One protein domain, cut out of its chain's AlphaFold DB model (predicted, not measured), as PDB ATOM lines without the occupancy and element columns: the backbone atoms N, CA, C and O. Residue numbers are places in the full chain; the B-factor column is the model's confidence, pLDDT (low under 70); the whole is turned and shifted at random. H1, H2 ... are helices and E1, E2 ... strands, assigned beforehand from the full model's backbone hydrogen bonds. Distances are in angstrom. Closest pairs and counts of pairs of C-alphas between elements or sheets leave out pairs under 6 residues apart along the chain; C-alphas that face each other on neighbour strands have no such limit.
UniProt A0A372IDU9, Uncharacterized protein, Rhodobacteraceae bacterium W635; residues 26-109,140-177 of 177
ATOM      1  N   VAL A  26       1.310  56.429 -22.563       57.78
ATOM      2  CA  VAL A  26       0.103  56.224 -21.750       57.78
ATOM      3  C   VAL A  26       0.312  54.966 -20.931       57.78
ATOM      4  O   VAL A  26       0.740  53.979 -21.512       57.78
ATOM      5  N   THR A  27       0.029  54.968 -19.629       56.78
ATOM      6  CA  THR A  27       0.179  53.787 -18.759       56.78
ATOM      7  C   THR A  27      -1.188  53.303 -18.273       56.78
ATOM      8  O   THR A  27      -2.017  54.105 -17.842       56.78
ATOM      9  N   PHE A  28      -1.405  51.991 -18.318       59.34
ATOM     10  CA  PHE A  28      -2.607  51.286 -17.878       59.34
ATOM     11  C   PHE A  28      -2.240  50.388 -16.700       59.34
ATOM     12  O   PHE A  28      -1.324  49.581 -16.838       59.34
ATOM     13  N   ALA A  29      -2.920  50.522 -15.565       55.47
ATOM     14  CA  ALA A  29      -2.573  49.835 -14.318       55.47
ATOM     15  C   ALA A  29      -3.816  49.284 -13.601       55.47
ATOM     16  O   ALA A  29      -4.895  49.868 -13.708       55.47
ATOM     17  N   ASP A  30      -3.629  48.189 -12.861       50.03
ATOM     18  CA  ASP A  30      -4.577  47.638 -11.879       50.03
ATOM     19  C   ASP A  30      -4.060  47.955 -10.453       50.03
ATOM     20  O   ASP A  30      -2.883  48.271 -10.280       50.03
ATOM     21  N   ASP A  31      -4.909  47.883  -9.425       45.25
ATOM     22  CA  ASP A  31      -4.622  48.333  -8.045       45.25
ATOM     23  C   ASP A  31      -3.489  47.548  -7.336       45.25
ATOM     24  O   ASP A  31      -2.994  47.970  -6.287       45.25
ATOM     25  N   ARG A  32      -3.051  46.403  -7.884       53.53
ATOM     26  CA  ARG A  32      -1.860  45.660  -7.429       53.53
ATOM     27  C   ARG A  32      -0.875  45.508  -8.577       53.53
ATOM     28  O   ARG A  32      -1.202  44.907  -9.595       53.53
ATOM     29  N   MET A  33       0.322  46.044  -8.378       61.16
ATOM     30  CA  MET A  33       1.334  46.179  -9.416       61.16
ATOM     31  C   MET A  33       2.570  45.362  -9.050       61.16
ATOM     32  O   MET A  33       3.322  45.756  -8.163       61.16
ATOM     33  N   ASP A  34       2.778  44.257  -9.761       68.75
ATOM     34  CA  ASP A  34       3.971  43.404  -9.664       68.75
ATOM     35  C   ASP A  34       5.072  43.854 -10.656       68.75
ATOM     36  O   ASP A  34       6.201  43.358 -10.641       68.75
ATOM     37  N   GLY A  35       4.748  44.815 -11.532       72.00
ATOM     38  CA  GLY A  35       5.681  45.440 -12.464       72.00
ATOM     39  C   GLY A  35       5.010  46.301 -13.539       72.00
ATOM     40  O   GLY A  35       3.786  46.361 -13.663       72.00
ATOM     41  N   VAL A  36       5.828  46.963 -14.357       77.62
ATOM     42  CA  VAL A  36       5.422  47.817 -15.479       77.62
ATOM     43  C   VAL A  36       6.139  47.364 -16.748       77.62
ATOM     44  O   VAL A  36       7.365  47.257 -16.787       77.62
ATOM     45  N   ILE A  37       5.385  47.157 -17.825       76.75
ATOM     46  CA  ILE A  37       5.925  47.065 -19.178       76.75
ATOM     47  C   ILE A  37       5.566  48.329 -19.959       76.75
ATOM     48  O   ILE A  37       4.412  48.749 -20.004       76.75
ATOM     49  N   SER A  38       6.565  48.957 -20.573       81.19
ATOM     50  CA  SER A  38       6.396  50.215 -21.298       81.19
ATOM     51  C   SER A  38       7.042  50.206 -22.667       81.19
ATOM     52  O   SER A  38       7.983  49.451 -22.916       81.19
ATOM     53  N   ILE A  39       6.533  51.057 -23.557       80.12
ATOM     54  CA  ILE A  39       7.121  51.298 -24.872       80.12
ATOM     55  C   ILE A  39       7.425  52.765 -25.091       80.12
ATOM     56  O   ILE A  39       6.683  53.646 -24.666       80.12
ATOM     57  N   GLN A  40       8.537  53.012 -25.776       82.38
ATOM     58  CA  GLN A  40       8.992  54.347 -26.134       82.38
ATOM     59  C   GLN A  40       9.647  54.324 -27.512       82.38
ATOM     60  O   GLN A  40      10.316  53.353 -27.880       82.38
ATOM     61  N   PHE A  41       9.511  55.421 -28.254       79.94
ATOM     62  CA  PHE A  41      10.301  55.641 -29.457       79.94
ATOM     63  C   PHE A  41      11.603  56.346 -29.106       79.94
ATOM     64  O   PHE A  41      11.606  57.411 -28.494       79.94
ATOM     65  N   ARG A  42      12.725  55.782 -29.549       81.12
ATOM     66  CA  ARG A  42      14.032  56.436 -29.424       81.12
ATOM     67  C   ARG A  42      14.118  57.702 -30.279       81.12
ATOM     68  O   ARG A  42      14.800  58.648 -29.902       81.12
ATOM     69  N   ASN A  43      13.462  57.690 -31.438       76.94
ATOM     70  CA  ASN A  43      13.365  58.825 -32.344       76.94
ATOM     71  C   ASN A  43      12.049  58.736 -33.130       76.94
ATOM     72  O   ASN A  43      11.968  58.006 -34.116       76.94
ATOM     73  N   ALA A  44      11.020  59.445 -32.662       73.50
ATOM     74  CA  ALA A  44       9.701  59.447 -33.296       73.50
ATOM     75  C   ALA A  44       9.731  60.073 -34.699       73.50
ATOM     76  O   ALA A  44       9.077  59.564 -35.601       73.50
ATOM     77  N   SER A  45      10.576  61.084 -34.927       73.62
ATOM     78  CA  SER A  45      10.677  61.768 -36.223       73.62
ATOM     79  C   SER A  45      11.219  60.896 -37.351       73.62
ATOM     80  O   SER A  45      11.039  61.214 -38.517       73.62
ATOM     81  N   ARG A  46      11.861  59.764 -37.032       76.19
ATOM     82  CA  ARG A  46      12.242  58.762 -38.042       76.19
ATOM     83  C   ARG A  46      11.080  57.900 -38.518       76.19
ATOM     84  O   ARG A  46      11.275  57.136 -39.450       76.19
ATOM     85  N   LEU A  47       9.932  57.965 -37.851       74.00
ATOM     86  CA  LEU A  47       8.733  57.196 -38.180       74.00
ATOM     87  C   LEU A  47       7.705  58.043 -38.940       74.00
ATOM     88  O   LEU A  47       6.771  57.492 -39.512       74.00
ATOM     89  N   GLU A  48       7.876  59.368 -38.946       71.56
ATOM     90  CA  GLU A  48       6.993  60.308 -39.634       71.56
ATOM     91  C   GLU A  48       6.988  60.042 -41.144       71.56
ATOM     92  O   GLU A  48       8.036  59.948 -41.781       71.56
ATOM     93  N   GLY A  49       5.791  59.901 -41.715       68.31
ATOM     94  CA  GLY A  49       5.597  59.678 -43.149       68.31
ATOM     95  C   GLY A  49       6.025  58.300 -43.662       68.31
ATOM     96  O   GLY A  49       5.852  58.033 -44.849       68.31
ATOM     97  N   LEU A  50       6.555  57.421 -42.804       72.62
ATOM     98  CA  LEU A  50       6.874  56.056 -43.205       72.62
ATOM     99  C   LEU A  50       5.610  55.204 -43.286       72.62
ATOM    100  O   LEU A  50       4.702  55.300 -42.459       72.62
ATOM    101  N   ALA A  51       5.611  54.295 -44.250       69.81
ATOM    102  CA  ALA A  51       4.612  53.255 -44.398       69.81
ATOM    103  C   ALA A  51       5.290  51.947 -44.826       69.81
ATOM    104  O   ALA A  51       6.499  51.875 -45.041       69.81
ATOM    105  N   GLY A  52       4.507  50.889 -44.921       69.88
ATOM    106  CA  GLY A  52       4.943  49.583 -45.401       69.88
ATOM    107  C   GLY A  52       6.029  48.951 -44.548       69.88
ATOM    108  O   GLY A  52       6.220  49.202 -43.353       69.88
ATOM    109  N   GLU A  53       6.804  48.155 -45.256       70.94
ATOM    110  CA  GLU A  53       8.074  47.596 -44.836       70.94
ATOM    111  C   GLU A  53       9.045  48.625 -44.211       70.94
ATOM    112  O   GLU A  53       9.793  48.286 -43.289       70.94
ATOM    113  N   GLU A  54       9.023  49.888 -44.653       73.75
ATOM    114  CA  GLU A  54       9.897  50.939 -44.112       73.75
ATOM    115  C   GLU A  54       9.498  51.325 -42.688       73.75
ATOM    116  O   GLU A  54      10.353  51.369 -41.799       73.75
ATOM    117  N   LEU A  55       8.197  51.524 -42.441       76.56
ATOM    118  CA  LEU A  55       7.688  51.777 -41.092       76.56
ATOM    119  C   LEU A  55       7.953  50.571 -40.189       76.56
ATOM    120  O   LEU A  55       8.402  50.739 -39.057       76.56
ATOM    121  N   ARG A  56       7.766  49.348 -40.694       74.69
ATOM    122  CA  ARG A  56       8.061  48.116 -39.946       74.69
ATOM    123  C   ARG A  56       9.518  48.053 -39.484       74.69
ATOM    124  O   ARG A  56       9.789  47.789 -38.308       74.69
ATOM    125  N   ARG A  57      10.460  48.315 -40.392       80.50
ATOM    126  CA  ARG A  57      11.898  48.316 -40.090       80.50
ATOM    127  C   ARG A  57      12.256  49.429 -39.116       80.50
ATOM    128  O   ARG A  57      12.930  49.186 -38.114       80.50
ATOM    129  N   ALA A  58      11.748  50.633 -39.359       80.81
ATOM    130  CA  ALA A  58      12.003  51.769 -38.491       80.81
ATOM    131  C   ALA A  58      11.419  51.551 -37.083       80.81
ATOM    132  O   ALA A  58      12.074  51.899 -36.099       80.81
ATOM    133  N   LEU A  59      10.254  50.910 -36.952       80.88
ATOM    134  CA  LEU A  59       9.699  50.503 -35.659       80.88
ATOM    135  C   LEU A  59      10.601  49.479 -34.962       80.88
ATOM    136  O   LEU A  59      10.903  49.663 -33.788       80.88
ATOM    137  N   ALA A  60      11.094  48.450 -35.654       81.75
ATOM    138  CA  ALA A  60      12.018  47.478 -35.056       81.75
ATOM    139  C   ALA A  60      13.313  48.132 -34.522       81.75
ATOM    140  O   ALA A  60      13.859  47.725 -33.493       81.75
ATOM    141  N   GLU A  61      13.792  49.183 -35.189       84.75
ATOM    142  CA  GLU A  61      14.995  49.916 -34.784       84.75
ATOM    143  C   GLU A  61      14.756  50.917 -33.640       84.75
ATOM    144  O   GLU A  61      15.623  51.093 -32.764       84.75
ATOM    145  N   ASN A  62      13.600  51.591 -33.655       82.50
ATOM    146  CA  ASN A  62      13.325  52.756 -32.812       82.50
ATOM    147  C   ASN A  62      12.381  52.469 -31.640       82.50
ATOM    148  O   ASN A  62      12.471  53.183 -30.641       82.50
ATOM    149  N   LEU A  63      11.527  51.447 -31.716       83.25
ATOM    150  CA  LEU A  63      10.626  51.054 -30.634       83.25
ATOM    151  C   LEU A  63      11.393  50.243 -29.585       83.25
ATOM    152  O   LEU A  63      11.947  49.173 -29.856       83.25
ATOM    153  N   VAL A  64      11.437  50.773 -28.369       85.88
ATOM    154  CA  VAL A  64      12.092  50.151 -27.220       85.88
ATOM    155  C   VAL A  64      11.022  49.728 -26.233       85.88
ATOM    156  O   VAL A  64      10.233  50.559 -25.791       85.88
ATOM    157  N   VAL A  65      11.030  48.448 -25.871       85.50
ATOM    158  CA  VAL A  65      10.222  47.912 -24.776       85.50
ATOM    159  C   VAL A  65      11.077  47.910 -23.518       85.50
ATOM    160  O   VAL A  65      12.208  47.424 -23.542       85.50
ATOM    161  N   THR A  66      10.551  48.432 -22.419       85.56
ATOM    162  CA  THR A  66      11.199  48.367 -21.108       85.56
ATOM    163  C   THR A  66      10.311  47.584 -20.161       85.56
ATOM    164  O   THR A  66       9.145  47.938 -19.992       85.56
ATOM    165  N   LEU A  67      10.863  46.533 -19.559       85.69
ATOM    166  CA  LEU A  67      10.218  45.784 -18.487       85.69
ATOM    167  C   LEU A  67      10.889  46.128 -17.158       85.69
ATOM    168  O   LEU A  67      12.100  45.950 -17.022       85.69
ATOM    169  N   ASP A  68      10.098  46.591 -16.200       85.69
ATOM    170  CA  ASP A  68      10.503  46.853 -14.821       85.69
ATOM    171  C   ASP A  68       9.599  46.037 -13.892       85.69
ATOM    172  O   ASP A  68       8.429  46.368 -13.714       85.69
ATOM    173  N   ALA A  69      10.086  44.889 -13.426       83.31
ATOM    174  CA  ALA A  69       9.306  43.923 -12.660       83.31
ATOM    175  C   ALA A  69      10.223  42.999 -11.852       83.31
ATOM    176  O   ALA A  69      11.368  42.762 -12.247       83.31
ATOM    177  N   ASP A  70       9.677  42.375 -10.810       80.44
ATOM    178  CA  ASP A  70      10.384  41.400  -9.963       80.44
ATOM    179  C   ASP A  70      10.495  39.990 -10.600       80.44
ATOM    180  O   ASP A  70      10.809  39.005  -9.932       80.44
ATOM    181  N   THR A  71      10.239  39.861 -11.908       77.94
ATOM    182  CA  THR A  71      10.357  38.608 -12.682       77.94
ATOM    183  C   THR A  71      11.507  38.688 -13.676       77.94
ATOM    184  O   THR A  71      11.720  39.739 -14.251       77.94
ATOM    185  N   GLU A  72      12.211  37.592 -13.970       81.31
ATOM    186  CA  GLU A  72      13.318  37.603 -14.947       81.31
ATOM    187  C   GLU A  72      12.851  37.887 -16.387       81.31
ATOM    188  O   GLU A  72      13.515  38.594 -17.155       81.31
ATOM    189  N   SER A  73      11.704  37.321 -16.778       81.75
ATOM    190  CA  SER A  73      11.099  37.539 -18.093       81.75
ATOM    191  C   SER A  73       9.599  37.259 -18.082       81.75
ATOM    192  O   SER A  73       9.099  36.479 -17.272       81.75
ATOM    193  N   LEU A  74       8.878  37.867 -19.020       81.81
ATOM    194  CA  LEU A  74       7.465  37.601 -19.265       81.81
ATOM    195  C   LEU A  74       7.174  37.491 -20.759       81.81
ATOM    196  O   LEU A  74       8.000  37.842 -21.605       81.81
ATOM    197  N   VAL A  75       5.987  36.991 -21.086       80.38
ATOM    198  CA  VAL A  75       5.455  37.049 -22.448       80.38
ATOM    199  C   VAL A  75       4.594  38.297 -22.563       80.38
ATOM    200  O   VAL A  75       3.689  38.501 -21.759       80.38
ATOM    201  N   ALA A  76       4.886  39.137 -23.546       79.44
ATOM    202  CA  ALA A  76       4.109  40.316 -23.884       79.44
ATOM    203  C   ALA A  76       3.570  40.215 -25.310       79.44
ATOM    204  O   ALA A  76       4.047  39.418 -26.117       79.44
ATOM    205  N   ARG A  77       2.589  41.045 -25.639       77.81
ATOM    206  CA  ARG A  77       2.069  41.215 -26.996       77.81
ATOM    207  C   ARG A  77       2.040  42.690 -27.344       77.81
ATOM    208  O   ARG A  77       1.684  43.515 -26.508       77.81
ATOM    209  N   LEU A  78       2.421  43.009 -28.571       78.44
ATOM    210  CA  LEU A  78       2.298  44.337 -29.142       78.44
ATOM    211  C   LEU A  78       0.978  44.405 -29.899       78.44
ATOM    212  O   LEU A  78       0.725  43.591 -30.788       78.44
ATOM    213  N   PHE A  79       0.177  45.406 -29.579       77.56
ATOM    214  CA  PHE A  79      -0.957  45.808 -30.388       77.56
ATOM    215  C   PHE A  79      -0.610  47.102 -31.113       77.56
ATOM    216  O   PHE A  79       0.014  47.995 -30.536       77.56
ATOM    217  N   ALA A  80      -1.013  47.196 -32.373       77.88
ATOM    218  CA  ALA A  80      -0.952  48.422 -33.152       77.88
ATOM    219  C   ALA A  80      -2.357  48.740 -33.655       77.88
ATOM    220  O   ALA A  80      -3.027  47.869 -34.200       77.88
ATOM    221  N   VAL A  81      -2.808  49.971 -33.470       77.88
ATOM    222  CA  VAL A  81      -4.091  50.462 -33.962       77.88
ATOM    223  C   VAL A  81      -3.820  51.587 -34.941       77.88
ATOM    224  O   VAL A  81      -3.112  52.530 -34.600       77.88
ATOM    225  N   ARG A  82      -4.379  51.497 -36.145       77.50
ATOM    226  CA  ARG A  82      -4.358  52.567 -37.142       77.50
ATOM    227  C   ARG A  82      -5.716  53.242 -37.169       77.50
ATOM    228  O   ARG A  82      -6.727  52.549 -37.243       77.50
ATOM    229  N   ILE A  83      -5.724  54.568 -37.161       79.00
ATOM    230  CA  ILE A  83      -6.879  55.369 -37.559       79.00
ATOM    231  C   ILE A  83      -6.554  55.964 -38.930       79.00
ATOM    232  O   ILE A  83      -5.568  56.686 -39.074       79.00
ATOM    233  N   GLY A  84      -7.325  55.598 -39.952       75.12
ATOM    234  CA  GLY A  84      -7.202  56.143 -41.302       75.12
ATOM    235  C   GLY A  84      -7.766  57.559 -41.413       75.12
ATOM    236  O   GLY A  84      -8.503  58.021 -40.543       75.12
ATOM    237  N   GLU A  85      -7.438  58.256 -42.503       75.69
ATOM    238  CA  GLU A  85      -7.970  59.601 -42.790       75.69
ATOM    239  C   GLU A  85      -9.497  59.616 -42.954       75.69
ATOM    240  O   GLU A  85     -10.155  60.606 -42.652       75.69
ATOM    241  N   ASP A  86     -10.063  58.491 -43.386       75.56
ATOM    242  CA  ASP A  86     -11.500  58.225 -43.486       75.56
ATOM    243  C   ASP A  86     -12.135  57.804 -42.145       75.56
ATOM    244  O   ASP A  86     -13.330  57.513 -42.083       75.56
ATOM    245  N   GLY A  87     -11.346  57.747 -41.068       73.31
ATOM    246  CA  GLY A  87     -11.765  57.242 -39.762       73.31
ATOM    247  C   GLY A  87     -11.831  55.714 -39.674       73.31
ATOM    248  O   GLY A  87     -12.316  55.196 -38.661       73.31
ATOM    249  N   SER A  88     -11.346  54.987 -40.693       74.56
ATOM    250  CA  SER A  88     -11.193  53.528 -40.623       74.56
ATOM    251  C   SER A  88     -10.314  53.142 -39.435       74.56
ATOM    252  O   SER A  88      -9.353  53.838 -39.112       74.56
ATOM    253  N   LEU A  89     -10.663  52.054 -38.748       72.31
ATOM    254  CA  LEU A  89      -9.885  51.550 -37.622       72.31
ATOM    255  C   LEU A  89      -9.397  50.144 -37.928       72.31
ATOM    256  O   LEU A  89     -10.203  49.217 -37.994       72.31
ATOM    257  N   ASP A  90      -8.080  49.994 -38.007       73.31
ATOM    258  CA  ASP A  90      -7.426  48.694 -38.127       73.31
ATOM    259  C   ASP A  90      -6.717  48.372 -36.818       73.31
ATOM    260  O   ASP A  90      -6.041  49.224 -36.246       73.31
ATOM    261  N   THR A  91      -6.866  47.148 -36.315       73.38
ATOM    262  CA  THR A  91      -6.147  46.672 -35.125       73.38
ATOM    263  C   THR A  91      -5.332  45.447 -35.483       73.38
ATOM    264  O   THR A  91      -5.855  44.467 -36.008       73.38
ATOM    265  N   PHE A  92      -4.053  45.491 -35.145       73.69
ATOM    266  CA  PHE A  92      -3.083  44.443 -35.390       73.69
ATOM    267  C   PHE A  92      -2.552  43.916 -34.058       73.69
ATOM    268  O   PHE A  92      -2.296  44.686 -33.133       73.69
ATOM    269  N   GLU A  93      -2.351  42.606 -33.972       73.31
ATOM    270  CA  GLU A  93      -1.863  41.923 -32.773       73.31
ATOM    271  C   GLU A  93      -0.637  41.079 -33.112       73.31
ATOM    272  O   GLU A  93      -0.671  40.228 -34.004       73.31
ATOM    273  N   SER A  94       0.454  41.276 -32.377       69.31
ATOM    274  CA  SER A  94       1.639  40.447 -32.531       69.31
ATOM    275  C   SER A  94       1.467  39.046 -31.950       69.31
ATOM    276  O   SER A  94       0.665  38.766 -31.050       69.31
ATOM    277  N   ARG A  95       2.365  38.150 -32.366       71.38
ATOM    278  CA  ARG A  95       2.651  36.946 -31.578       71.38
ATOM    279  C   ARG A  95       3.206  37.333 -30.204       71.38
ATOM    280  O   ARG A  95       3.798  38.404 -30.049       71.38
ATOM    281  N   GLY A  96       3.022  36.446 -29.229       72.00
ATOM    282  CA  GLY A  96       3.651  36.575 -27.918       72.00
ATOM    283  C   GLY A  96       5.169  36.670 -28.065       72.00
ATOM    284  O   GLY A  96       5.795  35.820 -28.701       72.00
ATOM    285  N   MET A  97       5.751  37.719 -27.501       76.56
ATOM    286  CA  MET A  97       7.184  37.975 -27.483       76.56
ATOM    287  C   MET A  97       7.702  37.849 -26.059       76.56
ATOM    288  O   MET A  97       7.093  38.350 -25.117       76.56
ATOM    289  N   ARG A  98       8.838  37.174 -25.894       81.62
ATOM    290  CA  ARG A  98       9.493  37.104 -24.592       81.62
ATOM    291  C   ARG A  98      10.270  38.395 -24.356       81.62
ATOM    292  O   ARG A  98      11.170  38.716 -25.132       81.62
ATOM    293  N   THR A  99       9.943  39.093 -23.281       80.75
ATOM    294  CA  THR A  99      10.614  40.319 -22.847       80.75
ATOM    295  C   THR A  99      11.286  40.047 -21.509       80.75
ATOM    296  O   THR A  99      10.666  39.486 -20.611       80.75
ATOM    297  N   SER A 100      12.564  40.397 -21.399       85.62
ATOM    298  CA  SER A 100      13.330  40.289 -20.149       85.62
ATOM    299  C   SER A 100      13.413  41.652 -19.473       85.62
ATOM    300  O   SER A 100      13.204  42.669 -20.141       85.62
ATOM    301  N   VAL A 101      13.721  41.670 -18.176       85.25
ATOM    302  CA  VAL A 101      13.887  42.920 -17.416       85.25
ATOM    303  C   VAL A 101      14.916  43.831 -18.072       85.25
ATOM    304  O   VAL A 101      15.939  43.387 -18.601       85.25
ATOM    305  N   GLY A 102      14.627  45.127 -18.033       83.62
ATOM    306  CA  GLY A 102      15.407  46.159 -18.687       83.62
ATOM    307  C   GLY A 102      14.916  46.457 -20.102       83.62
ATOM    308  O   GLY A 102      13.763  46.225 -20.468       83.62
ATOM    309  N   ARG A 103      15.802  47.057 -20.901       84.12
ATOM    310  CA  ARG A 103      15.477  47.555 -22.242       84.12
ATOM    311  C   ARG A 103      15.707  46.475 -23.286       84.12
ATOM    312  O   ARG A 103      16.830  46.009 -23.466       84.12
ATOM    313  N   SER A 104      14.662  46.164 -24.036       80.50
ATOM    314  CA  SER A 104      14.684  45.227 -25.153       80.50
ATOM    315  C   SER A 104      14.202  45.911 -26.432       80.50
ATOM    316  O   SER A 104      13.350  46.800 -26.406       80.50
ATOM    317  N   ARG A 105      14.755  45.503 -27.576       78.12
ATOM    318  CA  ARG A 105      14.245  45.903 -28.895       78.12
ATOM    319  C   ARG A 105      13.289  44.845 -29.410       78.12
ATOM    320  O   ARG A 105      13.469  43.660 -29.123       78.12
ATOM    321  N   LEU A 106      12.312  45.271 -30.199       73.25
ATOM    322  CA  LEU A 106      11.461  44.329 -30.903       73.25
ATOM    323  C   LEU A 106      12.202  43.740 -32.091       73.25
ATOM    324  O   LEU A 106      12.830  44.450 -32.871       73.25
ATOM    325  N   SER A 107      12.114  42.422 -32.239       68.56
ATOM    326  CA  SER A 107      12.525  41.801 -33.490       68.56
ATOM    327  C   SER A 107      11.526  42.159 -34.584       68.56
ATOM    328  O   SER A 107      10.327  42.230 -34.331       68.56
ATOM    329  N   GLU A 108      11.993  42.253 -35.818       65.44
ATOM    330  CA  GLU A 108      11.142  42.400 -37.000       65.44
ATOM    331  C   GLU A 108      10.009  41.360 -37.095       65.44
ATOM    332  O   GLU A 108       8.924  41.662 -37.578       65.44
ATOM    333  N   ARG A 109      10.235  40.151 -36.565       65.62
ATOM    334  CA  ARG A 109       9.258  39.048 -36.508       65.62
ATOM    335  C   ARG A 109       8.183  39.220 -35.431       65.62
ATOM    336  O   ARG A 109       7.248  38.426 -35.373       65.62
ATOM    337  N   SER A 140      -9.311  42.251 -24.542       53.53
ATOM    338  CA  SER A 140      -8.206  43.195 -24.756       53.53
ATOM    339  C   SER A 140      -8.262  44.017 -26.054       53.53
ATOM    340  O   SER A 140      -7.841  45.164 -26.052       53.53
ATOM    341  N   GLN A 141      -8.762  43.481 -27.175       48.25
ATOM    342  CA  GLN A 141      -8.745  44.218 -28.456       48.25
ATOM    343  C   GLN A 141      -9.768  45.365 -28.502       48.25
ATOM    344  O   GLN A 141      -9.474  46.436 -29.033       48.25
ATOM    345  N   ARG A 142     -10.966  45.161 -27.933       48.75
ATOM    346  CA  ARG A 142     -12.012  46.200 -27.871       48.75
ATOM    347  C   ARG A 142     -11.601  47.363 -26.969       48.75
ATOM    348  O   ARG A 142     -11.914  48.516 -27.276       48.75
ATOM    349  N   ASP A 143     -10.852  47.052 -25.920       64.19
ATOM    350  CA  ASP A 143     -10.325  48.043 -24.992       64.19
ATOM    351  C   ASP A 143      -9.208  48.862 -25.656       64.19
ATOM    352  O   ASP A 143      -9.251  50.091 -25.643       64.19
ATOM    353  N   VAL A 144      -8.275  48.208 -26.359       66.38
ATOM    354  CA  VAL A 144      -7.153  48.882 -27.037       66.38
ATOM    355  C   VAL A 144      -7.612  49.812 -28.169       66.38
ATOM    356  O   VAL A 144      -7.082  50.913 -28.304       66.38
ATOM    357  N   ALA A 145      -8.622  49.430 -28.957       69.69
ATOM    358  CA  ALA A 145      -9.170  50.296 -30.007       69.69
ATOM    359  C   ALA A 145      -9.869  51.547 -29.440       69.69
ATOM    360  O   ALA A 145      -9.779  52.632 -30.016       69.69
ATOM    361  N   SER A 146     -10.565  51.405 -28.308       68.12
ATOM    362  CA  SER A 146     -11.216  52.527 -27.617       68.12
ATOM    363  C   SER A 146     -10.178  53.497 -27.050       68.12
ATOM    364  O   SER A 146     -10.266  54.699 -27.293       68.12
ATOM    365  N   VAL A 147      -9.139  52.954 -26.410       70.81
ATOM    366  CA  VAL A 147      -7.978  53.713 -25.928       70.81
ATOM    367  C   VAL A 147      -7.292  54.454 -27.074       70.81
ATOM    368  O   VAL A 147      -7.003  55.639 -26.952       70.81
ATOM    369  N   ALA A 148      -7.063  53.797 -28.214       72.75
ATOM    370  CA  ALA A 148      -6.438  54.432 -29.371       72.75
ATOM    371  C   ALA A 148      -7.240  55.645 -29.864       72.75
ATOM    372  O   ALA A 148      -6.657  56.691 -30.145       72.75
ATOM    373  N   ARG A 149      -8.574  55.535 -29.928       74.06
ATOM    374  CA  ARG A 149      -9.448  56.657 -30.310       74.06
ATOM    375  C   ARG A 149      -9.367  57.817 -29.327       74.06
ATOM    376  O   ARG A 149      -9.330  58.965 -29.766       74.06
ATOM    377  N   GLU A 150      -9.330  57.518 -28.033       71.31
ATOM    378  CA  GLU A 150      -9.196  58.521 -26.976       71.31
ATOM    379  C   GLU A 150      -7.845  59.244 -27.057       71.31
ATOM    380  O   GLU A 150      -7.802  60.471 -27.090       71.31
ATOM    381  N   VAL A 151      -6.748  58.492 -27.191       70.75
ATOM    382  CA  VAL A 151      -5.380  59.033 -27.254       70.75
ATOM    383  C   VAL A 151      -5.138  59.836 -28.535       70.75
ATOM    384  O   VAL A 151      -4.515  60.900 -28.497       70.75
ATOM    385  N   LEU A 152      -5.621  59.351 -29.680       72.50
ATOM    386  CA  LEU A 152      -5.450  60.033 -30.966       72.50
ATOM    387  C   LEU A 152      -6.422  61.212 -31.136       72.50
ATOM    388  O   LEU A 152      -6.194  62.074 -31.991       72.50
ATOM    389  N   GLY A 153      -7.482  61.287 -30.325       73.12
ATOM    390  CA  GLY A 153      -8.506  62.329 -30.417       73.12
ATOM    391  C   GLY A 153      -9.245  62.312 -31.757       73.12
ATOM    392  O   GLY A 153      -9.617  63.364 -32.268       73.12
ATOM    393  N   GLY A 154      -9.383  61.130 -32.371       69.88
ATOM    394  CA  GLY A 154      -9.984  60.955 -33.699       69.88
ATOM    395  C   GLY A 154      -9.116  61.401 -34.883       69.88
ATOM    396  O   GLY A 154      -9.597  61.374 -36.014       69.88
ATOM    397  N   ARG A 155      -7.859  61.802 -34.656       77.19
ATOM    398  CA  ARG A 155      -6.915  62.117 -35.739       77.19
ATOM    399  C   ARG A 155      -6.405  60.834 -36.405       77.19
ATOM    400  O   ARG A 155      -6.254  59.827 -35.706       77.19
ATOM    401  N   PRO A 156      -6.109  60.869 -37.717       76.69
ATOM    402  CA  PRO A 156      -5.421  59.766 -38.362       76.69
ATOM    403  C   PRO A 156      -4.046  59.573 -37.726       76.69
ATOM    404  O   PRO A 156      -3.409  60.538 -37.306       76.69
ATOM    405  N   GLY A 157      -3.610  58.324 -37.618       78.06
ATOM    406  CA  GLY A 157      -2.351  57.999 -36.966       78.06
ATOM    407  C   GLY A 157      -2.279  56.558 -36.492       78.06
ATOM    408  O   GLY A 157      -3.176  55.744 -36.724       78.06
ATOM    409  N   TRP A 158      -1.188  56.251 -35.808       79.06
ATOM    410  CA  TRP A 158      -0.904  54.957 -35.217       79.06
ATOM    411  C   TRP A 158      -0.855  55.050 -33.699       79.06
ATOM    412  O   TRP A 158      -0.270  55.963 -33.128       79.06
ATOM    413  N   PHE A 159      -1.412  54.056 -33.027       80.00
ATOM    414  CA  PHE A 159      -1.275  53.861 -31.597       80.00
ATOM    415  C   PHE A 159      -0.711  52.472 -31.337       80.00
ATOM    416  O   PHE A 159      -1.286  51.469 -31.749       80.00
ATOM    417  N   PHE A 160       0.417  52.405 -30.652       80.56
ATOM    418  CA  PHE A 160       1.062  51.160 -30.267       80.56
ATOM    419  C   PHE A 160       0.861  50.948 -28.773       80.56
ATOM    420  O   PHE A 160       0.922  51.903 -28.009       80.56
ATOM    421  N   VAL A 161       0.662  49.712 -28.328       80.00
ATOM    422  CA  VAL A 161       0.606  49.371 -26.901       80.00
ATOM    423  C   VAL A 161       1.189  47.992 -26.670       80.00
ATOM    424  O   VAL A 161       0.932  47.061 -27.433       80.00
ATOM    425  N   VAL A 162       1.991  47.856 -25.617       77.94
ATOM    426  CA  VAL A 162       2.516  46.559 -25.193       77.94
ATOM    427  C   VAL A 162       1.730  46.065 -23.990       77.94
ATOM    428  O   VAL A 162       1.593  46.774 -23.003       77.94
ATOM    429  N   VAL A 163       1.218  44.842 -24.060       77.62
ATOM    430  CA  VAL A 163       0.407  44.233 -23.003       77.62
ATOM    431  C   VAL A 163       1.110  42.973 -22.526       77.62
ATOM    432  O   VAL A 163       1.367  42.068 -23.320       77.62
ATOM    433  N   ALA A 164       1.429  42.900 -21.236       77.31
ATOM    434  CA  ALA A 164       1.949  41.678 -20.637       77.31
ATOM    435  C   ALA A 164       0.849  40.602 -20.566       77.31
ATOM    436  O   ALA A 164      -0.322  40.892 -20.324       77.31
ATOM    437  N   GLU A 165       1.216  39.338 -20.769       75.12
ATOM    438  CA  GLU A 165       0.315  38.201 -20.553       75.12
ATOM    439  C   GLU A 165       0.228  37.779 -19.076       75.12
ATOM    440  O   GLU A 165      -0.608  36.942 -18.740       75.12
ATOM    441  N   ALA A 166       1.049  38.375 -18.206       67.56
ATOM    442  CA  ALA A 166       1.008  38.193 -16.758       67.56
ATOM    443  C   ALA A 166      -0.027  39.123 -16.091       67.56
ATOM    444  O   ALA A 166      -0.250  40.246 -16.543       67.56
ATOM    445  N   GLU A 167      -0.662  38.636 -15.022       64.12
ATOM    446  CA  GLU A 167      -1.553  39.429 -14.159       64.12
ATOM    447  C   GLU A 167      -0.734  40.437 -13.328       64.12
ATOM    448  O   GLU A 167       0.466  40.248 -13.153       64.12
ATOM    449  N   GLY A 168      -1.360  41.520 -12.849       64.75
ATOM    450  CA  GLY A 168      -0.692  42.519 -11.995       64.75
ATOM    451  C   GLY A 168       0.350  43.396 -12.704       64.75
ATOM    452  O   GLY A 168       1.110  44.105 -12.052       64.75
ATOM    453  N   MET A 169       0.408  43.357 -14.037       70.25
ATOM    454  CA  MET A 169       1.354  44.138 -14.833       70.25
ATOM    455  C   MET A 169       0.693  45.386 -15.407       70.25
ATOM    456  O   MET A 169      -0.284  45.276 -16.155       70.25
ATOM    457  N   ALA A 170       1.280  46.559 -15.171       68.50
ATOM    458  CA  ALA A 170       0.904  47.721 -15.964       68.50
ATOM    459  C   ALA A 170       1.449  47.621 -17.378       68.50
ATOM    460  O   ALA A 170       2.582  47.197 -17.596       68.50
ATOM    461  N   SER A 171       0.647  48.081 -18.327       69.94
ATOM    462  CA  SER A 171       1.031  48.224 -19.726       69.94
ATOM    463  C   SER A 171       1.207  49.687 -20.075       69.94
ATOM    464  O   SER A 171       0.668  50.560 -19.402       69.94
ATOM    465  N   SER A 172       1.936  49.980 -21.144       70.06
ATOM    466  CA  SER A 172       1.973  51.332 -21.677       70.06
ATOM    467  C   SER A 172       1.931  51.347 -23.199       70.06
ATOM    468  O   SER A 172       2.300  50.370 -23.857       70.06
ATOM    469  N   GLY A 173       1.390  52.432 -23.749       71.69
ATOM    470  CA  GLY A 173       1.228  52.672 -25.173       71.69
ATOM    471  C   GLY A 173       1.750  54.031 -25.613       71.69
ATOM    472  O   GLY A 173       1.947  54.917 -24.795       71.69
ATOM    473  N   VAL A 174       1.987  54.191 -26.907       73.88
ATOM    474  CA  VAL A 174       2.561  55.383 -27.525       73.88
ATOM    475  C   VAL A 174       1.861  55.661 -28.853       73.88
ATOM    476  O   VAL A 174       1.622  54.746 -29.639       73.88
ATOM    477  N   ALA A 175       1.527  56.925 -29.102       74.25
ATOM    478  CA  ALA A 175       0.893  57.368 -30.340       74.25
ATOM    479  C   ALA A 175       1.892  58.005 -31.316       74.25
ATOM    480  O   ALA A 175       2.875  58.618 -30.905       74.25
ATOM    481  N   LEU A 176       1.608  57.886 -32.604       71.88
ATOM    482  CA  LEU A 176       2.263  58.561 -33.716       71.88
ATOM    483  C   LEU A 176       1.145  59.175 -34.568       71.88
ATOM    484  O   LEU A 176       0.281  58.444 -35.044       71.88
ATOM    485  N   VAL A 177       1.128  60.497 -34.701       68.38
ATOM    486  CA  VAL A 177       0.089  61.258 -35.418       68.38
ATOM    487  C   VAL A 177       0.729  61.963 -36.594       68.38
ATOM    488  O   VAL A 177       1.821  62.527 -36.366       68.38
TER     489      VAL A 177
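Overview. This is residues 26 to 109 and 140 to 177 of the 177 residues of an uncharacterized protein of Rhodobacteraceae bacterium W635 (UniProt A0A372IDU9). One twisted sheet bends round into a rough, loosely closed ring: pairings run from E4 through E8, E9, E2 and E3 to E7, and E6, just before E7, pairs back with E4. H2 packs outside this ring, where E4, E5, E8 and E9 curl round it, while H1 leads straight into E3 and only grazes the sheet. The printed part has 122 residues, with two named helices and nine named strands: along the chain E1 and E2 come before H1, E3 to E7 lie between H1 and H2, and E8 and E9 follow H2; the sheet is branched, with E2 and E9 parallel and its other neighbour pairs antiparallel, and the class is mixed, helices and strands. The whole is compact, with a radius of gyration of the C-alphas of 14.0 A, and spans 42 by 28 by 22 A.

Arrangement. E4, residues 73 to 83, has E5, residues 89 to 93, and E6, residues 97 to 100, on one side and E8, residues 157 to 164, on the other side. The pairing is staggered: E6 is beside residues 73 to 76, E5 beside 79 to 83. All three are antiparallel to E4; N 80 and O 92 are 2.9 A apart, N 76 and O 97 2.8 A, and N 79 and O 161 2.8 A. E4 and E5 form a hairpin. E9, residues 169 to 176, forms a hairpin with E8, with N 160 and O 174 2.8 A apart. E9 has E1, residues 26 to 28, on one side, antiparallel, with N 28 and O 171 2.7 A apart. On the other side of E9, besides E8, is E2, residues 35 to 41, parallel at 13 degrees, with N 37 and O 170 2.8 A apart. E3, residues 63 to 69, is antiparallel to E2, N 38 to O 66 being 2.8 A, and to E7, residues 102 to 105, N 104 to O 65 being 2.8 A. E6 and E7 meet only through their link. H2, residues 140 to 152, is on the sheet; the C-alphas of Ala 148 and Phe 159 in E8, their closest, are 5.7 A apart. H1, residues 52 to 62, only grazes the sheet with residues 57 to 62, and is apart from H2. In H1 and H2 every O i to N i+4 pair is within hydrogen-bond range.

Along the chain. E1 begins at C-alpha 26, (0.103, 56.224, -21.750). E4 is 31.9 A long, from C-alpha 73 at (11.099, 37.539, -18.093). E9 measures 23.8 A, E8 23.5 A, E2 20.4 A, E3 19.4 A, H2 18.2 A and H1 15.5 A. E9 ends at C-alpha 176, (2.263, 58.561, -33.716).

Size, cuts and confidence. The C-alphas of Asp 70 and Asp 86, the two farthest apart, are 43.4 A apart. Residues 110 to 139 are not printed; C-alphas 109 and 140 are 21.5 A apart across the cut. Of the links printed whole, none is long. The mean pLDDT of the printed part is 73.8, with 30 residues under 70, among them 26 to 34 and 140 to 146.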